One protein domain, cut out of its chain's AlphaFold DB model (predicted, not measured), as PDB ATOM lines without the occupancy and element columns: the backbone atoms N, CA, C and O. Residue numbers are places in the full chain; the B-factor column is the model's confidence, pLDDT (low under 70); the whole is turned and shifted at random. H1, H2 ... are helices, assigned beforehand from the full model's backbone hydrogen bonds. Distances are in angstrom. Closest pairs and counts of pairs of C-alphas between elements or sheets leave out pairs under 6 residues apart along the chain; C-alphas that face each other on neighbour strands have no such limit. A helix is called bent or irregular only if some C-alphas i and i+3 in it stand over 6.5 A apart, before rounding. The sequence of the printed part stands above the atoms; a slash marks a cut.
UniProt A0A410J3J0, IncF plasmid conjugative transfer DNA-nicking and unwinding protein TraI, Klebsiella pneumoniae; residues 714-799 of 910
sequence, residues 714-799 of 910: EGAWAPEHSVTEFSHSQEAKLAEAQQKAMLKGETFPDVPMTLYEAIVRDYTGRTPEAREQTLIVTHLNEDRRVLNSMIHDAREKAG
ATOM      1  N   GLU A 714     -21.688   3.637  18.870       83.12
ATOM      2  CA  GLU A 714     -21.329   4.271  17.602       83.12
ATOM      3  C   GLU A 714     -20.101   5.186  17.768       83.12
ATOM      4  O   GLU A 714     -20.026   5.975  18.707       83.12
ATOM      5  N   GLY A 715     -19.109   5.047  16.880       81.38
ATOM      6  CA  GLY A 715     -17.850   5.804  16.947       81.38
ATOM      7  C   GLY A 715     -16.856   5.328  18.016       81.38
ATOM      8  O   GLY A 715     -15.806   5.945  18.181       81.38
ATOM      9  N   ALA A 716     -17.149   4.238  18.732       84.50
ATOM     10  CA  ALA A 716     -16.243   3.687  19.732       84.50
ATOM     11  C   ALA A 716     -14.999   3.041  19.105       84.50
ATOM     12  O   ALA A 716     -15.078   2.325  18.104       84.50
ATOM     13  N   TRP A 717     -13.850   3.239  19.753       87.38
ATOM     14  CA  TRP A 717     -12.604   2.579  19.376       87.38
ATOM     15  C   TRP A 717     -12.713   1.054  19.537       87.38
ATOM     16  O   TRP A 717     -13.276   0.555  20.514       87.38
ATOM     17  N   ALA A 718     -12.139   0.320  18.586       84.50
ATOM     18  CA  ALA A 718     -11.986  -1.124  18.646       84.50
ATOM     19  C   ALA A 718     -10.549  -1.499  18.255       84.50
ATOM     20  O   ALA A 718      -9.986  -0.869  17.357       84.50
ATOM     21  N   PRO A 719      -9.957  -2.519  18.893       86.00
ATOM     22  CA  PRO A 719      -8.652  -3.013  18.484       86.00
ATOM     23  C   PRO A 719      -8.728  -3.655  17.090       86.00
ATOM     24  O   PRO A 719      -9.757  -4.220  16.711       86.00
ATOM     25  N   GLU A 720      -7.629  -3.588  16.332       82.75
ATOM     26  CA  GLU A 720      -7.538  -4.186  14.988       82.75
ATOM     27  C   GLU A 720      -7.587  -5.722  15.038       82.75
ATOM     28  O   GLU A 720      -8.218  -6.365  14.197       82.75
ATOM     29  N   HIS A 721      -6.974  -6.302  16.073       83.88
ATOM     30  CA  HIS A 721      -6.878  -7.741  16.306       83.88
ATOM     31  C   HIS A 721      -7.376  -8.099  17.710       83.88
ATOM     32  O   HIS A 721      -7.349  -7.278  18.622       83.88
ATOM     33  N   SER A 722      -7.842  -9.338  17.901       83.62
ATOM     34  CA  SER A 722      -8.280  -9.815  19.228       83.62
ATOM     35  C   SER A 722      -7.121 -10.044  20.196       83.62
ATOM     36  O   SER A 722      -7.330 -10.060  21.407       83.62
ATOM     37  N   VAL A 723      -5.905 -10.189  19.668       84.94
ATOM     38  CA  VAL A 723      -4.661 -10.198  20.436       84.94
ATOM     39  C   VAL A 723      -3.865  -8.968  20.014       84.94
ATOM     40  O   VAL A 723      -3.528  -8.815  18.845       84.94
ATOM     41  N   THR A 724      -3.594  -8.067  20.957       82.38
ATOM     42  CA  THR A 724      -2.809  -6.848  20.719       82.38
ATOM     43  C   THR A 724      -1.670  -6.758  21.717       82.38
ATOM     44  O   THR A 724      -1.897  -6.865  22.923       82.38
ATOM     45  N   GLU A 725      -0.460  -6.511  21.228       82.75
ATOM     46  CA  GLU A 725       0.709  -6.253  22.065       82.75
ATOM     47  C   GLU A 725       0.884  -4.745  22.293       82.75
ATOM     48  O   GLU A 725       0.865  -3.964  21.344       82.75
ATOM     49  N   PHE A 726       1.090  -4.350  23.553       82.94
ATOM     50  CA  PHE A 726       1.531  -3.007  23.935       82.94
ATOM     51  C   PHE A 726       2.864  -3.122  24.673       82.94
ATOM     52  O   PHE A 726       2.919  -3.497  25.844       82.94
ATOM     53  N   SER A 727       3.955  -2.820  23.976       83.38
ATOM     54  CA  SER A 727       5.291  -2.740  24.569       83.38
ATOM     55  C   SER A 727       5.634  -1.302  24.957       83.38
ATOM     56  O   SER A 727       5.237  -0.351  24.284       83.38
ATOM     57  N   HIS A 728       6.495  -1.132  25.966       82.25
ATOM     58  CA  HIS A 728       7.003   0.190  26.370       82.25
ATOM     59  C   HIS A 728       7.678   0.928  25.198       82.25
ATOM     60  O   HIS A 728       7.650   2.153  25.107       82.25
ATOM     61  N   SER A 729       8.271   0.174  24.265       80.38
ATOM     62  CA  SER A 729       8.895   0.721  23.061       80.38
ATOM     63  C   SER A 729       7.882   1.281  22.052       80.38
ATOM     64  O   SER A 729       8.178   2.266  21.379       80.38
ATOM     65  N   GLN A 730       6.696   0.674  21.939       79.88
ATOM     66  CA  GLN A 730       5.613   1.164  21.082       79.88
ATOM     67  C   GLN A 730       4.951   2.396  21.695       79.88
ATOM     68  O   GLN A 730       4.759   3.377  20.983       79.88
ATOM     69  N   GLU A 731       4.688   2.385  23.005       83.44
ATOM     70  CA  GLU A 731       4.144   3.543  23.727       83.44
ATOM     71  C   GLU A 731       5.064   4.767  23.586       83.44
ATOM     72  O   GLU A 731       4.610   5.856  23.237       83.44
ATOM     73  N   ALA A 732       6.383   4.582  23.742       79.44
ATOM     74  CA  ALA A 732       7.364   5.650  23.545       79.44
ATOM     75  C   ALA A 732       7.366   6.191  22.103       79.44
ATOM     76  O   ALA A 732       7.363   7.405  21.896       79.44
ATOM     77  N   LYS A 733       7.315   5.311  21.092       82.38
ATOM     78  CA  LYS A 733       7.249   5.718  19.676       82.38
ATOM     79  C   LYS A 733       5.966   6.482  19.348       82.38
ATOM     80  O   LYS A 733       6.022   7.451  18.593       82.38
ATOM     81  N   LEU A 734       4.828   6.064  19.904       81.62
ATOM     82  CA  LEU A 734       3.553   6.763  19.753       81.62
ATOM     83  C   LEU A 734       3.621   8.148  20.406       81.62
ATOM     84  O   LEU A 734       3.247   9.132  19.770       81.62
ATOM     85  N   ALA A 735       4.174   8.249  21.617       80.31
ATOM     86  CA  ALA A 735       4.362   9.522  22.314       80.31
ATOM     87  C   ALA A 735       5.281  10.485  21.537       80.31
ATOM     88  O   ALA A 735       4.959  11.663  21.379       80.31
ATOM     89  N   GLU A 736       6.390   9.988  20.981       80.50
ATOM     90  CA  GLU A 736       7.272  10.775  20.110       80.50
ATOM     91  C   GLU A 736       6.569  11.234  18.826       80.50
ATOM     92  O   GLU A 736       6.762  12.366  18.376       80.50
ATOM     93  N   ALA A 737       5.760  10.365  18.214       80.44
ATOM     94  CA  ALA A 737       4.997  10.694  17.015       80.44
ATOM     95  C   ALA A 737       3.934  11.765  17.299       80.44
ATOM     96  O   ALA A 737       3.797  12.703  16.513       80.44
ATOM     97  N   GLN A 738       3.251  11.687  18.443       80.19
ATOM     98  CA  GLN A 738       2.292  12.694  18.890       80.19
ATOM     99  C   GLN A 738       2.968  14.042  19.149       80.19
ATOM    100  O   GLN A 738       2.487  15.071  18.678       80.19
ATOM    101  N   GLN A 739       4.118  14.052  19.832       79.88
ATOM    102  CA  GLN A 739       4.891  15.280  20.038       79.88
ATOM    103  C   GLN A 739       5.345  15.894  18.709       79.88
ATOM    104  O   GLN A 739       5.224  17.104  18.522       79.88
ATOM    105  N   LYS A 740       5.819  15.078  17.757       81.00
ATOM    106  CA  LYS A 740       6.203  15.547  16.414       81.00
ATOM    107  C   LYS A 740       5.014  16.099  15.627       81.00
ATOM    108  O   LYS A 740       5.181  17.121  14.966       81.00
ATOM    109  N   ALA A 741       3.841  15.471  15.705       79.31
ATOM    110  CA  ALA A 741       2.619  15.963  15.071       79.31
ATOM    111  C   ALA A 741       2.169  17.297  15.690       79.31
ATOM    112  O   ALA A 741       1.913  18.258  14.968       79.31
ATOM    113  N   MET A 742       2.203  17.405  17.024       78.06
ATOM    114  CA  MET A 742       1.880  18.634  17.754       78.06
ATOM    115  C   MET A 742       2.849  19.780  17.418       78.06
ATOM    116  O   MET A 742       2.414  20.907  17.197       78.06
ATOM    117  N   LEU A 743       4.151  19.491  17.305       79.94
ATOM    118  CA  LEU A 743       5.183  20.452  16.887       79.94
ATOM    119  C   LEU A 743       5.027  20.908  15.426       79.94
ATOM    120  O   LEU A 743       5.412  22.028  15.096       79.94
ATOM    121  N   LYS A 744       4.478  20.056  14.554       82.00
ATOM    122  CA  LYS A 744       4.213  20.359  13.137       82.00
ATOM    123  C   LYS A 744       2.825  20.956  12.874       82.00
ATOM    124  O   LYS A 744       2.555  21.347  11.742       82.00
ATOM    125  N   GLY A 745       1.960  21.042  13.888       76.12
ATOM    126  CA  GLY A 745       0.573  21.493  13.738       76.12
ATOM    127  C   GLY A 745      -0.334  20.500  12.996       76.12
ATOM    128  O   GLY A 745      -1.377  20.897  12.482       76.12
ATOM    129  N   GLU A 746       0.058  19.228  12.920       82.44
ATOM    130  CA  GLU A 746      -0.695  18.152  12.269       82.44
ATOM    131  C   GLU A 746      -1.626  17.456  13.278       82.44
ATOM    132  O   GLU A 746      -1.287  17.289  14.452       82.44
ATOM    133  N   THR A 747      -2.811  17.026  12.832       70.31
ATOM    134  CA  THR A 747      -3.745  16.255  13.664       70.31
ATOM    135  C   THR A 747      -3.247  14.819  13.837       70.31
ATOM    136  O   THR A 747      -3.083  14.077  12.869       70.31
ATOM    137  N   PHE A 748      -3.006  14.416  15.084       75.38
ATOM    138  CA  PHE A 748      -2.606  13.050  15.418       75.38
ATOM    139  C   PHE A 748      -3.828  12.107  15.410       75.38
ATOM    140  O   PHE A 748      -4.894  12.517  15.878       75.38
ATOM    141  N   PRO A 749      -3.713  10.871  14.881       73.56
ATOM    142  CA  PRO A 749      -4.816   9.909  14.852       73.56
ATOM    143  C   PRO A 749      -5.338   9.576  16.258       73.56
ATOM    144  O   PRO A 749      -4.566   9.469  17.209       73.56
ATOM    145  N   ASP A 750      -6.654   9.383  16.383       75.94
ATOM    146  CA  ASP A 750      -7.316   9.084  17.660       75.94
ATOM    147  C   ASP A 750      -7.138   7.608  18.068       75.94
ATOM    148  O   ASP A 750      -8.048   6.785  17.969       75.94
ATOM    149  N   VAL A 751      -5.928   7.264  18.507       79.88
ATOM    150  CA  VAL A 751      -5.535   5.928  18.979       79.88
ATOM    151  C   VAL A 751      -5.095   5.968  20.446       79.88
ATOM    152  O   VAL A 751      -4.556   6.980  20.892       79.88
ATOM    153  N   PRO A 752      -5.337   4.897  21.227       83.75
ATOM    154  CA  PRO A 752      -4.884   4.825  22.615       83.75
ATOM    155  C   PRO A 752      -3.351   4.814  22.695       83.75
ATOM    156  O   PRO A 752      -2.694   4.097  21.942       83.75
ATOM    157  N   MET A 753      -2.787   5.588  23.627       83.00
ATOM    158  CA  MET A 753      -1.336   5.795  23.737       83.00
ATOM    159  C   MET A 753      -0.661   4.798  24.675       83.00
ATOM    160  O   MET A 753       0.539   4.554  24.558       83.00
ATOM    161  N   THR A 754      -1.427   4.238  25.611       86.31
ATOM    162  CA  THR A 754      -0.950   3.276  26.607       86.31
ATOM    163  C   THR A 754      -1.833   2.038  26.652       86.31
ATOM    164  O   THR A 754      -3.012   2.085  26.282       86.31
ATOM    165  N   LEU A 755      -1.296   0.940  27.188       87.62
ATOM    166  CA  LEU A 755      -2.063  -0.277  27.463       87.62
ATOM    167  C   LEU A 755      -3.324   0.010  28.298       87.62
ATOM    168  O   LEU A 755      -4.403  -0.504  27.999       87.62
ATOM    169  N   TYR A 756      -3.213   0.840  29.339       89.62
ATOM    170  CA  TYR A 756      -4.352   1.167  30.196       89.62
ATOM    171  C   TYR A 756      -5.426   1.959  29.459       89.62
ATOM    172  O   TYR A 756      -6.606   1.644  29.595       89.62
ATOM    173  N   GLU A 757      -5.042   2.935  28.636       88.62
ATOM    174  CA  GLU A 757      -5.996   3.670  27.805       88.62
ATOM    175  C   GLU A 757      -6.694   2.767  26.791       88.62
ATOM    176  O   GLU A 757      -7.901   2.906  26.604       88.62
ATOM    177  N   ALA A 758      -5.973   1.826  26.176       89.25
ATOM    178  CA  ALA A 758      -6.556   0.873  25.237       89.25
ATOM    179  C   ALA A 758      -7.621  -0.002  25.913       89.25
ATOM    180  O   ALA A 758      -8.735  -0.126  25.404       89.25
ATOM    181  N   ILE A 759      -7.318  -0.542  27.101       91.06
ATOM    182  CA  ILE A 759      -8.268  -1.342  27.888       91.06
ATOM    183  C   ILE A 759      -9.487  -0.502  28.293       91.06
ATOM    184  O   ILE A 759     -10.623  -0.953  28.143       91.06
ATOM    185  N   VAL A 760      -9.264   0.715  28.804       91.44
ATOM    186  CA  VAL A 760     -10.344   1.611  29.250       91.44
ATOM    187  C   VAL A 760     -11.238   1.976  28.072       91.44
ATOM    188  O   VAL A 760     -12.449   1.814  28.187       91.44
ATOM    189  N   ARG A 761     -10.662   2.397  26.938       89.31
ATOM    190  CA  ARG A 761     -11.408   2.789  25.735       89.31
ATOM    191  C   ARG A 761     -12.189   1.634  25.127       89.31
ATOM    192  O   ARG A 761     -13.347   1.841  24.784       89.31
ATOM    193  N   ASP A 762     -11.611   0.437  25.027       89.56
ATOM    194  CA  ASP A 762     -12.361  -0.727  24.537       89.56
ATOM    195  C   ASP A 762     -13.506  -1.085  25.491       89.56
ATOM    196  O   ASP A 762     -14.623  -1.339  25.047       89.56
ATOM    197  N   TYR A 763     -13.280  -1.049  26.807       91.62
ATOM    198  CA  TYR A 763     -14.331  -1.346  27.778       91.62
ATOM    199  C   TYR A 763     -15.449  -0.292  27.774       91.62
ATOM    200  O   TYR A 763     -16.624  -0.645  27.684       91.62
ATOM    201  N   THR A 764     -15.120   1.001  27.824       90.31
ATOM    202  CA  THR A 764     -16.119   2.082  27.761       90.31
ATOM    203  C   THR A 764     -16.717   2.244  26.365       90.31
ATOM    204  O   THR A 764     -17.789   2.808  26.224       90.31
ATOM    205  N   GLY A 765     -16.086   1.724  25.317       88.62
ATOM    206  CA  GLY A 765     -16.652   1.700  23.969       88.62
ATOM    207  C   GLY A 765     -17.769   0.669  23.788       88.62
ATOM    208  O   GLY A 765     -18.565   0.773  22.857       88.62
ATOM    209  N   ARG A 766     -17.861  -0.337  24.666       91.69
ATOM    210  CA  ARG A 766     -18.886  -1.395  24.607       91.69
ATOM    211  C   ARG A 766     -20.277  -0.878  24.984       91.69
ATOM    212  O   ARG A 766     -20.406   0.080  25.745       91.69
ATOM    213  N   THR A 767     -21.318  -1.540  24.482       89.75
ATOM    214  CA  THR A 767     -22.706  -1.321  24.943       89.75
ATOM    215  C   THR A 767     -22.857  -1.682  26.429       89.75
ATOM    216  O   THR A 767     -22.075  -2.502  26.921       89.75
ATOM    217  N   PRO A 768     -23.825  -1.103  27.166       86.88
ATOM    218  CA  PRO A 768     -24.052  -1.436  28.576       86.88
ATOM    219  C   PRO A 768     -24.172  -2.946  28.831       86.88
ATOM    220  O   PRO A 768     -23.475  -3.473  29.696       86.88
ATOM    221  N   GLU A 769     -24.937  -3.658  28.003       87.00
ATOM    222  CA  GLU A 769     -25.143  -5.106  28.099       87.00
ATOM    223  C   GLU A 769     -23.841  -5.884  27.846       87.00
ATOM    224  O   GLU A 769     -23.513  -6.831  28.564       87.00
ATOM    225  N   ALA A 770     -23.044  -5.468  26.854       86.75
ATOM    226  CA  ALA A 770     -21.754  -6.098  26.584       86.75
ATOM    227  C   ALA A 770     -20.741  -5.841  27.710       86.75
ATOM    228  O   ALA A 770     -19.936  -6.721  28.022       86.75
ATOM    229  N   ARG A 771     -20.771  -4.663  28.348       88.12
ATOM    230  CA  ARG A 771     -19.917  -4.353  29.508       88.12
ATOM    231  C   ARG A 771     -20.252  -5.239  30.700       88.12
ATOM    232  O   ARG A 771     -19.329  -5.750  31.327       88.12
ATOM    233  N   GLU A 772     -21.533  -5.476  30.973       82.62
ATOM    234  CA  GLU A 772     -21.978  -6.372  32.050       82.62
ATOM    235  C   GLU A 772     -21.463  -7.808  31.879       82.62
ATOM    236  O   GLU A 772     -21.185  -8.498  32.859       82.62
ATOM    237  N   GLN A 773     -21.263  -8.243  30.633       82.31
ATOM    238  CA  GLN A 773     -20.717  -9.561  30.303       82.31
ATOM    239  C   GLN A 773     -19.191  -9.573  30.106       82.31
ATOM    240  O   GLN A 773     -18.614 -10.622  29.809       82.31
ATOM    241  N   THR A 774     -18.514  -8.434  30.275       84.69
ATOM    242  CA  THR A 774     -17.071  -8.299  30.048       84.69
ATOM    243  C   THR A 774     -16.303  -8.294  31.362       84.69
ATOM    244  O   THR A 774     -16.611  -7.554  32.290       84.69
ATOM    245  N   LEU A 775     -15.230  -9.081  31.410       83.75
ATOM    246  CA  LEU A 775     -14.341  -9.181  32.560       83.75
ATOM    247  C   LEU A 775     -12.955  -8.647  32.195       83.75
ATOM    248  O   LEU A 775     -12.340  -9.128  31.249       83.75
ATOM    249  N   ILE A 776     -12.444  -7.696  32.979       85.69
ATOM    250  CA  ILE A 776     -11.043  -7.254  32.904       85.69
ATOM    251  C   ILE A 776     -10.246  -8.016  33.962       85.69
ATOM    252  O   ILE A 776     -10.649  -8.064  35.129       85.69
ATOM    253  N   VAL A 777      -9.127  -8.618  33.557       81.75
ATOM    254  CA  VAL A 777      -8.250  -9.404  34.432       81.75
ATOM    255  C   VAL A 777      -6.862  -8.777  34.437       81.75
ATOM    256  O   VAL A 777      -6.258  -8.598  33.385       81.75
ATOM    257  N   THR A 778      -6.343  -8.474  35.625       83.50
ATOM    258  CA  THR A 778      -4.956  -8.042  35.828       83.50
ATOM    259  C   THR A 778      -4.299  -8.855  36.932       83.50
ATOM    260  O   THR A 778      -4.970  -9.376  37.826       83.50
ATOM    261  N   HIS A 779      -2.973  -8.965  36.870       75.88
ATOM    262  CA  HIS A 779      -2.210  -9.731  37.850       75.88
ATOM    263  C   HIS A 779      -2.054  -8.972  39.178       75.88
ATOM    264  O   HIS A 779      -2.170  -9.563  40.252       75.88
ATOM    265  N   LEU A 780      -1.799  -7.658  39.123       77.69
ATOM    266  CA  LEU A 780      -1.545  -6.851  40.314       77.69
ATOM    267  C   LEU A 780      -2.787  -6.076  40.768       77.69
ATOM    268  O   LEU A 780      -3.587  -5.559  39.985       77.69
ATOM    269  N   ASN A 781      -2.918  -5.963  42.091       73.44
ATOM    270  CA  ASN A 781      -3.979  -5.188  42.733       73.44
ATOM    271  C   ASN A 781      -3.857  -3.686  42.444       73.44
ATOM    272  O   ASN A 781      -4.870  -2.990  42.468       73.44
ATOM    273  N   GLU A 782      -2.638  -3.197  42.218       80.56
ATOM    274  CA  GLU A 782      -2.357  -1.802  41.882       80.56
ATOM    275  C   GLU A 782      -2.866  -1.456  40.482       80.56
ATOM    276  O   GLU A 782      -3.723  -0.582  40.367       80.56
ATOM    277  N   ASP A 783      -2.485  -2.228  39.463       84.50
ATOM    278  CA  ASP A 783      -2.969  -2.070  38.084       84.50
ATOM    279  C   ASP A 783      -4.499  -2.082  38.020       84.50
ATOM    280  O   ASP A 783      -5.126  -1.229  37.395       84.50
ATOM    281  N   ARG A 784      -5.128  -3.007  38.761       84.94
ATOM    282  CA  ARG A 784      -6.591  -3.095  38.866       84.94
ATOM    283  C   ARG A 784      -7.213  -1.809  39.408       84.94
ATOM    284  O   ARG A 784      -8.305  -1.433  38.992       84.94
ATOM    285  N   ARG A 785      -6.564  -1.152  40.373       81.94
ATOM    286  CA  ARG A 785      -7.048   0.117  40.940       81.94
ATOM    287  C   ARG A 785      -6.885   1.259  39.956       81.94
ATOM    288  O   ARG A 785      -7.823   2.037  39.821       81.94
ATOM    289  N   VAL A 786      -5.733   1.344  39.294       88.50
ATOM    290  CA  VAL A 786      -5.473   2.360  38.268       88.50
ATOM    291  C   VAL A 786      -6.513   2.239  37.156       88.50
ATOM    292  O   VAL A 786      -7.215   3.207  36.882       88.50
ATOM    293  N   LEU A 787      -6.723   1.030  36.629       90.56
ATOM    294  CA  LEU A 787      -7.746   0.758  35.617       90.56
ATOM    295  C   LEU A 787      -9.152   1.112  36.097       90.56
ATOM    296  O   LEU A 787      -9.872   1.808  35.393       90.56
ATOM    297  N   ASN A 788      -9.548   0.695  37.303       89.44
ATOM    298  CA  ASN A 788     -10.868   1.040  37.834       89.44
ATOM    299  C   ASN A 788     -11.052   2.555  38.009       89.44
ATOM    300  O   ASN A 788     -12.149   3.049  37.763       89.44
ATOM    301  N   SER A 789     -10.006   3.289  38.411       89.56
ATOM    302  CA  SER A 789     -10.058   4.752  38.487       89.56
ATOM    303  C   SER A 789     -10.220   5.357  37.098       89.56
ATOM    304  O   SER A 789     -11.127   6.149  36.896       89.56
ATOM    305  N   MET A 790      -9.422   4.927  36.118       92.44
ATOM    306  CA  MET A 790      -9.519   5.435  34.747       92.44
ATOM    307  C   MET A 790     -10.874   5.119  34.099       92.44
ATOM    308  O   MET A 790     -11.431   5.967  33.408       92.44
ATOM    309  N   ILE A 791     -11.439   3.931  34.347       91.38
ATOM    310  CA  ILE A 791     -12.792   3.568  33.899       91.38
ATOM    311  C   ILE A 791     -13.836   4.462  34.575       91.38
ATOM    312  O   ILE A 791     -14.756   4.925  33.906       91.38
ATOM    313  N   HIS A 792     -13.715   4.705  35.883       89.88
ATOM    314  CA  HIS A 792     -14.619   5.597  36.609       89.88
ATOM    315  C   HIS A 792     -14.583   7.015  36.025       89.88
ATOM    316  O   HIS A 792     -15.628   7.529  35.636       89.88
ATOM    317  N   ASP A 793     -13.388   7.584  35.861       89.81
ATOM    318  CA  ASP A 793     -13.186   8.927  35.311       89.81
ATOM    319  C   ASP A 793     -13.691   9.023  33.856       89.81
ATOM    320  O   ASP A 793     -14.263  10.032  33.443       89.81
ATOM    321  N   ALA A 794     -13.522   7.965  33.054       88.94
ATOM    322  CA  ALA A 794     -14.035   7.911  31.684       88.94
ATOM    323  C   ALA A 794     -15.573   7.888  31.635       88.94
ATOM    324  O   ALA A 794     -16.174   8.599  30.830       88.94
ATOM    325  N   ARG A 795     -16.224   7.115  32.515       87.75
ATOM    326  CA  ARG A 795     -17.695   7.055  32.603       87.75
ATOM    327  C   ARG A 795     -18.300   8.327  33.185       87.75
ATOM    328  O   ARG A 795     -19.406   8.703  32.804       87.75
ATOM    329  N   GLU A 796     -17.573   9.000  34.070       87.31
ATOM    330  CA  GLU A 796     -17.940  10.326  34.552       87.31
ATOM    331  C   GLU A 796     -17.931  11.345  33.409       87.31
ATOM    332  O   GLU A 796     -18.933  12.021  33.186       87.31
ATOM    333  N   LYS A 797     -16.834  11.419  32.641       87.31
ATOM    334  CA  LYS A 797     -16.720  12.324  31.484       87.31
ATOM    335  C   LYS A 797     -17.797  12.071  30.429       87.31
ATOM    336  O   LYS A 797     -18.232  13.011  29.774       87.31
ATOM    337  N   ALA A 798     -18.232  10.820  30.286       84.25
ATOM    338  CA  ALA A 798     -19.331  10.433  29.405       84.25
ATOM    339  C   ALA A 798     -20.729  10.777  29.966       84.25
ATOM    340  O   ALA A 798     -21.719  10.632  29.254       84.25
ATOM    341  N   GLY A 799     -20.837  11.218  31.225       84.19
ATOM    342  CA  GLY A 799     -22.112  11.533  31.876       84.19
ATOM    343  C   GLY A 799     -22.966  10.307  32.215       84.19
ATOM    344  O   GLY A 799     -24.159  10.447  32.465       84.19
TER     345      GLY A 799
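AT A GLANCE: This is residues 714 to 799 of the 910 residues of the protein "IncF plasmid conjugative transfer DNA-nicking and unwinding protein TraI" of Klebsiella pneumoniae (UniProt A0A410J3J0). Two helices, H2 and H4, cross near their middles as a packed pair, while a long helix, H1, lies off to one side without touching another helix, and the short H3 lies near the far end of H2. Residues 714 to 727, with no named element, run on the other side of H2 from H4. The printed part has 86 residues with four named helices, in the order H1, H2, H3, H4 along the chain, and no named strand; the class is all helix. It is only just compact, close to loose, with a radius of gyration of the C-alphas of 14.3 A. Its C-alphas span 42 by 30 by 25 A, and H1 and H3 lie toward the two ends of the longest span.

HOW THE PARTS SIT: After residues 714 to 727 comes H1, residues 728 to 744, which touches no helix. A short link of 10 residues joins it to H2, residues 755 to 765. H1 and H2 are apart, but only just, their closest C-alphas being 8.2 A from each other. A tight link of 2 residues joins H2 to H3, residues 768 to 772. H2 and H3 are close but not clearly touching, and their closest C-alphas, those of Tyr 763 and Arg 771, are 6.6 A apart. A short link of 8 residues then joins H3 to H4, residues 781 to 797. H4 touches H2, with 10 pairs of C-alphas within 8 A; the closest are those of Val 760 and Ile 791, 5.6 A apart. H2 and H4 run the same way at a steep tilt of 44 degrees, centre to centre 9.9 A. H4 is apart from H1 and from H3, and H1 is apart from H3. In H1, H2, H3 and H4 every O i to N i+4 pair of the backbone is within hydrogen-bond range.

IN THESE COORDINATES: H1 begins at C-alpha 728, at (7.003, 0.190, 26.370), and its 17 residues measure 24.3 A from first to last C-alpha. H2, 11 residues, begins at C-alpha 755, at (-2.063, -0.277, 27.463), and measures 15.1 A. H3 has 5 residues, Pro 768 to Glu 772, and measures 6.4 A. H4 has 17 residues, measures 24.4 A and ends at C-alpha 797, at (-16.720, 12.324, 31.484). No helix is bent.

THE WHOLE: The two C-alphas farthest apart are those of Lys 744 and Gln 773, 42.6 A from each other. The C-alphas of Glu 714 and Gly 799, the first and last printed residues, are 16.0 A apart. The printed part has no cut, and no link between helices is long. The C-alphas of residues 714 to 727 lie 9 to 17 A from the mean of all C-alphas. The mean pLDDT of the printed part is 84.1, and no printed residue is under 70.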